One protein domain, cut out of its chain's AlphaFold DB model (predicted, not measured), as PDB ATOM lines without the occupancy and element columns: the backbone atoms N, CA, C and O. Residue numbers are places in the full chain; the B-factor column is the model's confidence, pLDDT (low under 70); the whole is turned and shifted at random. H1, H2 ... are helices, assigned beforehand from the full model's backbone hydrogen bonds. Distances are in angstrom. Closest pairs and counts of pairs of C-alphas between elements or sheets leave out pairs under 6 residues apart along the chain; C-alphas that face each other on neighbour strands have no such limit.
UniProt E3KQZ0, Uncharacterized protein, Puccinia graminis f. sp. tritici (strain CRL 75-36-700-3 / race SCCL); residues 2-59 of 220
ATOM      1  N   THR A   2      25.273 -10.398 -32.882       92.69
ATOM      2  CA  THR A   2      25.340 -10.904 -34.272       92.69
ATOM      3  C   THR A   2      24.982  -9.791 -35.261       92.69
ATOM      4  O   THR A   2      24.236  -8.889 -34.879       92.69
ATOM      5  N   PRO A   3      25.423  -9.849 -36.533       88.12
ATOM      6  CA  PRO A   3      25.033  -8.851 -37.533       88.12
ATOM      7  C   PRO A   3      23.510  -8.719 -37.682       88.12
ATOM      8  O   PRO A   3      22.992  -7.613 -37.742       88.12
ATOM      9  N   LYS A   4      22.766  -9.832 -37.642       90.31
ATOM     10  CA  LYS A   4      21.293  -9.817 -37.708       90.31
ATOM     11  C   LYS A   4      20.669  -9.092 -36.510       90.31
ATOM     12  O   LYS A   4      19.802  -8.246 -36.691       90.31
ATOM     13  N   SER A   5      21.143  -9.391 -35.298       89.25
ATOM     14  CA  SER A   5      20.695  -8.718 -34.073       89.25
ATOM     15  C   SER A   5      21.053  -7.231 -34.093       89.25
ATOM     16  O   SER A   5      20.207  -6.411 -33.755       89.25
ATOM     17  N   PHE A   6      22.249  -6.863 -34.569       90.75
ATOM     18  CA  PHE A   6      22.615  -5.459 -34.762       90.75
ATOM     19  C   PHE A   6      21.662  -4.747 -35.714       90.75
ATOM     20  O   PHE A   6      21.147  -3.704 -35.345       90.75
ATOM     21  N   MET A   7      21.375  -5.311 -36.889       88.88
ATOM     22  CA  MET A   7      20.477  -4.685 -37.864       88.88
ATOM     23  C   MET A   7      19.051  -4.528 -37.321       88.88
ATOM     24  O   MET A   7      18.444  -3.474 -37.484       88.88
ATOM     25  N   LEU A   8      18.538  -5.526 -36.596       89.75
ATOM     26  CA  LEU A   8      17.243  -5.413 -35.926       89.75
ATOM     27  C   LEU A   8      17.246  -4.324 -34.848       89.75
ATOM     28  O   LEU A   8      16.354  -3.479 -34.844       89.75
ATOM     29  N   HIS A   9      18.249  -4.291 -33.969       90.75
ATOM     30  CA  HIS A   9      18.359  -3.236 -32.960       90.75
ATOM     31  C   HIS A   9      18.573  -1.860 -33.596       90.75
ATOM     32  O   HIS A   9      17.999  -0.879 -33.135       90.75
ATOM     33  N   PHE A  10      19.344  -1.773 -34.677       89.62
ATOM     34  CA  PHE A  10      19.549  -0.541 -35.425       89.62
ATOM     35  C   PHE A  10      18.224   0.011 -35.953       89.62
ATOM     36  O   PHE A  10      18.002   1.209 -35.835       89.62
ATOM     37  N   LEU A  11      17.327  -0.837 -36.464       88.56
ATOM     38  CA  LEU A  11      16.034  -0.409 -37.004       88.56
ATOM     39  C   LEU A  11      14.991  -0.069 -35.924       88.56
ATOM     40  O   LEU A  11      14.215   0.858 -36.128       88.56
ATOM     41  N   HIS A  12      14.995  -0.761 -34.779       87.88
ATOM     42  CA  HIS A  12      13.924  -0.657 -33.770       87.88
ATOM     43  C   HIS A  12      14.289   0.121 -32.497       87.88
ATOM     44  O   HIS A  12      13.420   0.374 -31.674       87.88
ATOM     45  N   SER A  13      15.562   0.444 -32.266       88.00
ATOM     46  CA  SER A  13      15.985   1.093 -31.015       88.00
ATOM     47  C   SER A  13      15.584   2.564 -30.936       88.00
ATOM     48  O   SER A  13      15.823   3.321 -31.871       88.00
ATOM     49  N   ASP A  14      15.141   3.017 -29.768       85.69
ATOM     50  CA  ASP A  14      14.818   4.431 -29.504       85.69
ATOM     51  C   ASP A  14      16.044   5.297 -29.146       85.69
ATOM     52  O   ASP A  14      15.916   6.422 -28.670       85.69
ATOM     53  N   ASN A  15      17.259   4.786 -29.360       88.88
ATOM     54  CA  ASN A  15      18.487   5.522 -29.064       88.88
ATOM     55  C   ASN A  15      18.631   6.732 -30.007       88.88
ATOM     56  O   ASN A  15      18.595   6.570 -31.229       88.88
ATOM     57  N   SER A  16      18.846   7.928 -29.447       85.81
ATOM     58  CA  SER A  16      18.950   9.195 -30.186       85.81
ATOM     59  C   SER A  16      20.042   9.200 -31.258       85.81
ATOM     60  O   SER A  16      19.823   9.716 -32.355       85.81
ATOM     61  N   ASP A  17      21.189   8.575 -30.991       85.06
ATOM     62  CA  ASP A  17      22.303   8.511 -31.945       85.06
ATOM     63  C   ASP A  17      21.958   7.613 -33.137       85.06
ATOM     64  O   ASP A  17      22.340   7.879 -34.282       85.06
ATOM     65  N   LEU A  18      21.204   6.541 -32.880       87.44
ATOM     66  CA  LEU A  18      20.712   5.633 -33.914       87.44
ATOM     67  C   LEU A  18      19.540   6.251 -34.679       87.44
ATOM     68  O   LEU A  18      19.466   6.090 -35.895       87.44
ATOM     69  N   ALA A  19      18.686   7.034 -34.016       85.12
ATOM     70  CA  ALA A  19      17.622   7.798 -34.657       85.12
ATOM     71  C   ALA A  19      18.182   8.814 -35.665       85.12
ATOM     72  O   ALA A  19      17.714   8.870 -36.804       85.12
ATOM     73  N   TYR A  20      19.242   9.544 -35.299       84.81
ATOM     74  CA  TYR A  20      19.933  10.456 -36.214       84.81
ATOM     75  C   TYR A  20      20.490   9.723 -37.446       84.81
ATOM     76  O   TYR A  20      20.317  10.177 -38.574       84.81
ATOM     77  N   ARG A  21      21.087   8.539 -37.261       83.75
ATOM     78  CA  ARG A  21      21.605   7.707 -38.366       83.75
ATOM     79  C   ARG A  21      20.503   7.117 -39.247       83.75
ATOM     80  O   ARG A  21      20.672   7.054 -40.461       83.75
ATOM     81  N   ARG A  22      19.362   6.724 -38.673       86.31
ATOM     82  CA  ARG A  22      18.186   6.282 -39.441       86.31
ATOM     83  C   ARG A  22      17.562   7.409 -40.261       86.31
ATOM     84  O   ARG A  22      16.980   7.134 -41.302       86.31
ATOM     85  N   ARG A  23      17.720   8.671 -39.853       82.31
ATOM     86  CA  ARG A  23      17.307   9.808 -40.686       82.31
ATOM     87  C   ARG A  23      18.030   9.791 -42.033       82.31
ATOM     88  O   ARG A  23      17.380   9.861 -43.066       82.31
ATOM     89  N   TYR A  24      19.344   9.561 -42.022       78.69
ATOM     90  CA  TYR A  24      20.127   9.397 -43.251       78.69
ATOM     91  C   TYR A  24      19.746   8.151 -44.049       78.69
ATOM     92  O   TYR A  24      19.817   8.176 -45.270       78.69
ATOM     93  N   TRP A  25      19.313   7.080 -43.379       78.06
ATOM     94  CA  TRP A  25      18.757   5.903 -44.052       78.06
ATOM     95  C   TRP A  25      17.494   6.255 -44.851       78.06
ATOM     96  O   TRP A  25      17.376   5.867 -46.007       78.06
ATOM     97  N   ALA A  26      16.568   7.008 -44.249       71.19
ATOM     98  CA  ALA A  26      15.327   7.432 -44.896       71.19
ATOM     99  C   ALA A  26      15.541   8.509 -45.979       71.19
ATOM    100  O   ALA A  26      14.796   8.548 -46.954       71.19
ATOM    101  N   GLU A  27      16.547   9.371 -45.813       70.62
ATOM    102  CA  GLU A  27      16.944  10.377 -46.808       70.62
ATOM    103  C   GLU A  27      17.698   9.753 -47.996       70.62
ATOM    104  O   GLU A  27      17.592  10.240 -49.123       70.62
ATOM    105  N   SER A  28      18.451   8.668 -47.769       63.06
ATOM    106  CA  SER A  28      19.119   7.925 -48.837       63.06
ATOM    107  C   SER A  28      18.093   7.170 -49.683       63.06
ATOM    108  O   SER A  28      17.258   6.433 -49.161       63.06
ATOM    109  N   ALA A  29      18.152   7.379 -51.000       66.75
ATOM    110  CA  ALA A  29      17.164   6.917 -51.968       66.75
ATOM    111  C   ALA A  29      16.740   5.450 -51.758       66.75
ATOM    112  O   ALA A  29      17.581   4.571 -51.534       66.75
ATOM    113  N   VAL A  30      15.432   5.205 -51.902       75.25
ATOM    114  CA  VAL A  30      14.749   3.896 -51.840       75.25
ATOM    115  C   VAL A  30      15.534   2.798 -52.570       75.25
ATOM    116  O   VAL A  30      15.620   1.669 -52.084       75.25
ATOM    117  N   ASP A  31      16.192   3.146 -53.674       82.75
ATOM    118  CA  ASP A  31      17.026   2.257 -54.483       82.75
ATOM    119  C   ASP A  31      18.131   1.556 -53.678       82.75
ATOM    120  O   ASP A  31      18.323   0.346 -53.803       82.75
ATOM    121  N   SER A  32      18.825   2.283 -52.798       84.44
ATOM    122  CA  SER A  32      19.909   1.728 -51.975       84.44
ATOM    123  C   SER A  32      19.397   0.720 -50.940       84.44
ATOM    124  O   SER A  32      20.012  -0.326 -50.718       84.44
ATOM    125  N   THR A  33      18.217   0.978 -50.369       88.81
ATOM    126  CA  THR A  33      17.545   0.046 -49.454       88.81
ATOM    127  C   THR A  33      17.101  -1.213 -50.197       88.81
ATOM    128  O   THR A  33      17.314  -2.323 -49.709       88.81
ATOM    129  N   VAL A  34      16.549  -1.071 -51.408       90.62
ATOM    130  CA  VAL A  34      16.168  -2.212 -52.254       90.62
ATOM    131  C   VAL A  34      17.386  -3.074 -52.603       90.62
ATOM    132  O   VAL A  34      17.282  -4.302 -52.597       90.62
ATOM    133  N   VAL A  35      18.554  -2.470 -52.853       91.75
ATOM    134  CA  VAL A  35      19.811  -3.214 -53.056       91.75
ATOM    135  C   VAL A  35      20.180  -4.033 -51.816       91.75
ATOM    136  O   VAL A  35      20.516  -5.211 -51.955       91.75
ATOM    137  N   LEU A  36      20.057  -3.474 -50.605       91.06
ATOM    138  CA  LEU A  36      20.306  -4.244 -49.383       91.06
ATOM    139  C   LEU A  36      19.324  -5.416 -49.239       91.06
ATOM    140  O   LEU A  36      19.747  -6.530 -48.926       91.06
ATOM    141  N   VAL A  37      18.030  -5.198 -49.492       93.31
ATOM    142  CA  VAL A  37      17.013  -6.264 -49.429       93.31
ATOM    143  C   VAL A  37      17.342  -7.393 -50.411       93.31
ATOM    144  O   VAL A  37      17.264  -8.565 -50.041       93.31
ATOM    145  N   LYS A  38      17.793  -7.066 -51.630       94.56
ATOM    146  CA  LYS A  38      18.261  -8.059 -52.612       94.56
ATOM    147  C   LYS A  38      19.479  -8.839 -52.107       94.56
ATOM    148  O   LYS A  38      19.483 -10.062 -52.185       94.56
ATOM    149  N   ALA A  39      20.461  -8.170 -51.503       94.62
ATOM    150  CA  ALA A  39      21.619  -8.853 -50.922       94.62
ATOM    151  C   ALA A  39      21.229  -9.801 -49.769       94.62
ATOM    152  O   ALA A  39      21.789 -10.893 -49.641       94.62
ATOM    153  N   ILE A  40      20.249  -9.415 -48.941       93.50
ATOM    154  CA  ILE A  40      19.693 -10.278 -47.885       93.50
ATOM    155  C   ILE A  40      18.999 -11.497 -48.501       93.50
ATOM    156  O   ILE A  40      19.277 -12.624 -48.080       93.50
ATOM    157  N   ARG A  41      18.152 -11.289 -49.521       95.44
ATOM    158  CA  ARG A  41      17.503 -12.365 -50.285       95.44
ATOM    159  C   ARG A  41      18.526 -13.364 -50.810       95.44
ATOM    160  O   ARG A  41      18.357 -14.559 -50.600       95.44
ATOM    161  N   ASP A  42      19.583 -12.897 -51.468       96.19
ATOM    162  CA  ASP A  42      20.579 -13.777 -52.084       96.19
ATOM    163  C   ASP A  42      21.292 -14.641 -51.031       96.19
ATOM    164  O   ASP A  42      21.566 -15.819 -51.259       96.19
ATOM    165  N   LYS A  43      21.524 -14.097 -49.826       93.25
ATOM    166  CA  LYS A  43      22.035 -14.888 -48.697       93.25
ATOM    167  C   LYS A  43      21.015 -15.888 -48.159       93.25
ATOM    168  O   LYS A  43      21.414 -17.004 -47.835       93.25
ATOM    169  N   MET A  44      19.732 -15.543 -48.074       92.69
ATOM    170  CA  MET A  44      18.686 -16.480 -47.637       92.69
ATOM    171  C   MET A  44      18.490 -17.629 -48.631       92.69
ATOM    172  O   MET A  44      18.452 -18.793 -48.233       92.69
ATOM    173  N   ASN A  45      18.473 -17.314 -49.926       93.44
ATOM    174  CA  ASN A  45      18.241 -18.274 -51.003       93.44
ATOM    175  C   ASN A  45      19.399 -19.259 -51.232       93.44
ATOM    176  O   ASN A  45      19.276 -20.156 -52.065       93.44
ATOM    177  N   SER A  46      20.492 -19.143 -50.471       94.88
ATOM    178  CA  SER A  46      21.595 -20.114 -50.471       94.88
ATOM    179  C   SER A  46      21.230 -21.477 -49.864       94.88
ATOM    180  O   SER A  46      21.987 -22.433 -50.004       94.88
ATOM    181  N   SER A  47      20.080 -21.582 -49.191       95.69
ATOM    182  CA  SER A  47      19.615 -22.810 -48.540       95.69
ATOM    183  C   SER A  47      18.149 -23.077 -48.869       95.69
ATOM    184  O   SER A  47      17.364 -22.133 -48.948       95.69
ATOM    185  N   ALA A  48      17.753 -24.347 -49.005       95.38
ATOM    186  CA  ALA A  48      16.356 -24.707 -49.270       95.38
ATOM    187  C   ALA A  48      15.373 -24.177 -48.197       95.38
ATOM    188  O   ALA A  48      14.366 -23.577 -48.573       95.38
ATOM    189  N   PRO A  49      15.666 -24.263 -46.878       96.25
ATOM    190  CA  PRO A  49      14.806 -23.649 -45.862       96.25
ATOM    191  C   PRO A  49      14.703 -22.125 -46.003       96.25
ATOM    192  O   PRO A  49      13.646 -21.547 -45.767       96.25
ATOM    193  N   GLY A  50      15.794 -21.461 -46.398       95.50
ATOM    194  CA  GLY A  50      15.802 -20.018 -46.618       95.50
ATOM    195  C   GLY A  50      15.022 -19.590 -47.863       95.50
ATOM    196  O   GLY A  50      14.374 -18.547 -47.821       95.50
ATOM    197  N   GLN A  51      15.023 -20.401 -48.926       96.06
ATOM    198  CA  GLN A  51      14.186 -20.184 -50.112       96.06
ATOM    199  C   GLN A  51      12.698 -20.273 -49.774       96.06
ATOM    200  O   GLN A  51      11.939 -19.391 -50.166       96.06
ATOM    201  N   GLN A  52      12.297 -21.291 -49.003       97.25
ATOM    202  CA  GLN A  52      10.912 -21.422 -48.549       97.25
ATOM    203  C   GLN A  52      10.501 -20.221 -47.690       97.25
ATOM    204  O   GLN A  52       9.511 -19.566 -47.991       97.25
ATOM    205  N   ALA A  53      11.314 -19.861 -46.691       96.81
ATOM    206  CA  ALA A  53      11.033 -18.710 -45.834       96.81
ATOM    207  C   ALA A  53      10.946 -17.389 -46.621       96.81
ATOM    208  O   ALA A  53      10.150 -16.513 -46.285       96.81
ATOM    209  N   TRP A  54      11.756 -17.227 -47.673       97.19
ATOM    210  CA  TRP A  54      11.666 -16.074 -48.567       97.19
ATOM    211  C   TRP A  54      10.368 -16.080 -49.386       97.19
ATOM    212  O   TRP A  54       9.741 -15.032 -49.532       97.19
ATOM    213  N   ALA A  55       9.955 -17.235 -49.910       96.81
ATOM    214  CA  ALA A  55       8.703 -17.371 -50.649       96.81
ATOM    215  C   ALA A  55       7.488 -17.047 -49.767       96.81
ATOM    216  O   ALA A  55       6.652 -16.239 -50.171       96.81
ATOM    217  N   ASP A  56       7.449 -17.593 -48.549       97.75
ATOM    218  CA  ASP A  56       6.386 -17.337 -47.572       97.75
ATOM    219  C   ASP A  56       6.312 -15.840 -47.223       97.75
ATOM    220  O   ASP A  56       5.242 -15.235 -47.269       97.75
ATOM    221  N   PHE A  57       7.464 -15.200 -46.984       97.19
ATOM    222  CA  PHE A  57       7.541 -13.759 -46.728       97.19
ATOM    223  C   PHE A  57       6.979 -12.921 -47.890       97.19
ATOM    224  O   PHE A  57       6.174 -12.016 -47.673       97.19
ATOM    225  N   ILE A  58       7.369 -13.222 -49.135       96.88
ATOM    226  CA  ILE A  58       6.857 -12.503 -50.311       96.88
ATOM    227  C   ILE A  58       5.355 -12.731 -50.488       96.88
ATOM    228  O   ILE A  58       4.640 -11.793 -50.841       96.88
ATOM    229  N   GLN A  59       4.867 -13.945 -50.227       96.94
ATOM    230  CA  GLN A  59       3.444 -14.253 -50.278       96.94
ATOM    231  C   GLN A  59       2.656 -13.427 -49.252       96.94
ATOM    232  O   GLN A  59       1.640 -12.828 -49.606       96.94
TER     233      GLN A  59
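Overview. This is residues 2 to 59 of the 220 residues of an uncharacterized protein of Puccinia graminis f. sp. tritici (strain CRL 75-36-700-3 / race SCCL) (UniProt E3KQZ0). Look for an open frame with no packed core: the longest helix, H3, makes one side, H2 a second beyond a corner, and H1 turns in from the far end of H2, leaving the middle empty. At the other end of H3, H4 folds back to make a helical hairpin, a V with its tip at the link. The printed part has 58 residues with four named helices, H1 to H4 in chain order, and no named strand; its class is all helix. It is loose, with a radius of gyration of the C-alphas of 13.7 A, and elongated, spanning 39 by 25 by 19 A.

Along the chain. Find C-alpha 30 at (14.749, 3.896, -51.840); from there H3, residues 30 to 44, runs 21.2 A to C-alpha 44 at (18.686, -16.480, -47.637). H4, residues 48 to 59, covers 16.6 A and ends at C-alpha 59 at (3.444, -14.253, -50.278). Before H3 you find H2, residues 16 to 27, 16.8 A long, and H1, residues 3 to 12, 14.3 A.

Arrangement. Look at Met 44 and Gly 50, whose C-alphas, the closest of H3 and H4, are 4.7 A apart: the two helices touch, through residues 41 to 44 and 50 to 54 alone. They run opposite ways at a steep tilt of 37 degrees, only just steep. H2 and H3 meet only through their link. H1 and H2 are close but not clearly touching, about perpendicular at 90 degrees; their closest C-alphas, of Phe 10 and Leu 18, are 6.5 A apart. H1 is apart from H3 and H4, and H2 from H4. Every O i to N i+4 pair is within hydrogen-bond range in H1, H3 and H4; in H2, 7 of 8 are.

Size, cuts and confidence. The two C-alphas farthest apart, of Ser 16 and Ala 48, lie 39.0 A from each other. The three links are tight, and the printed part has no cut. Residues 2 to 8, 26 to 32 and 34 to 39 stand free. Mean pLDDT of the printed part is 89.0; residues 28 to 29 are under 70.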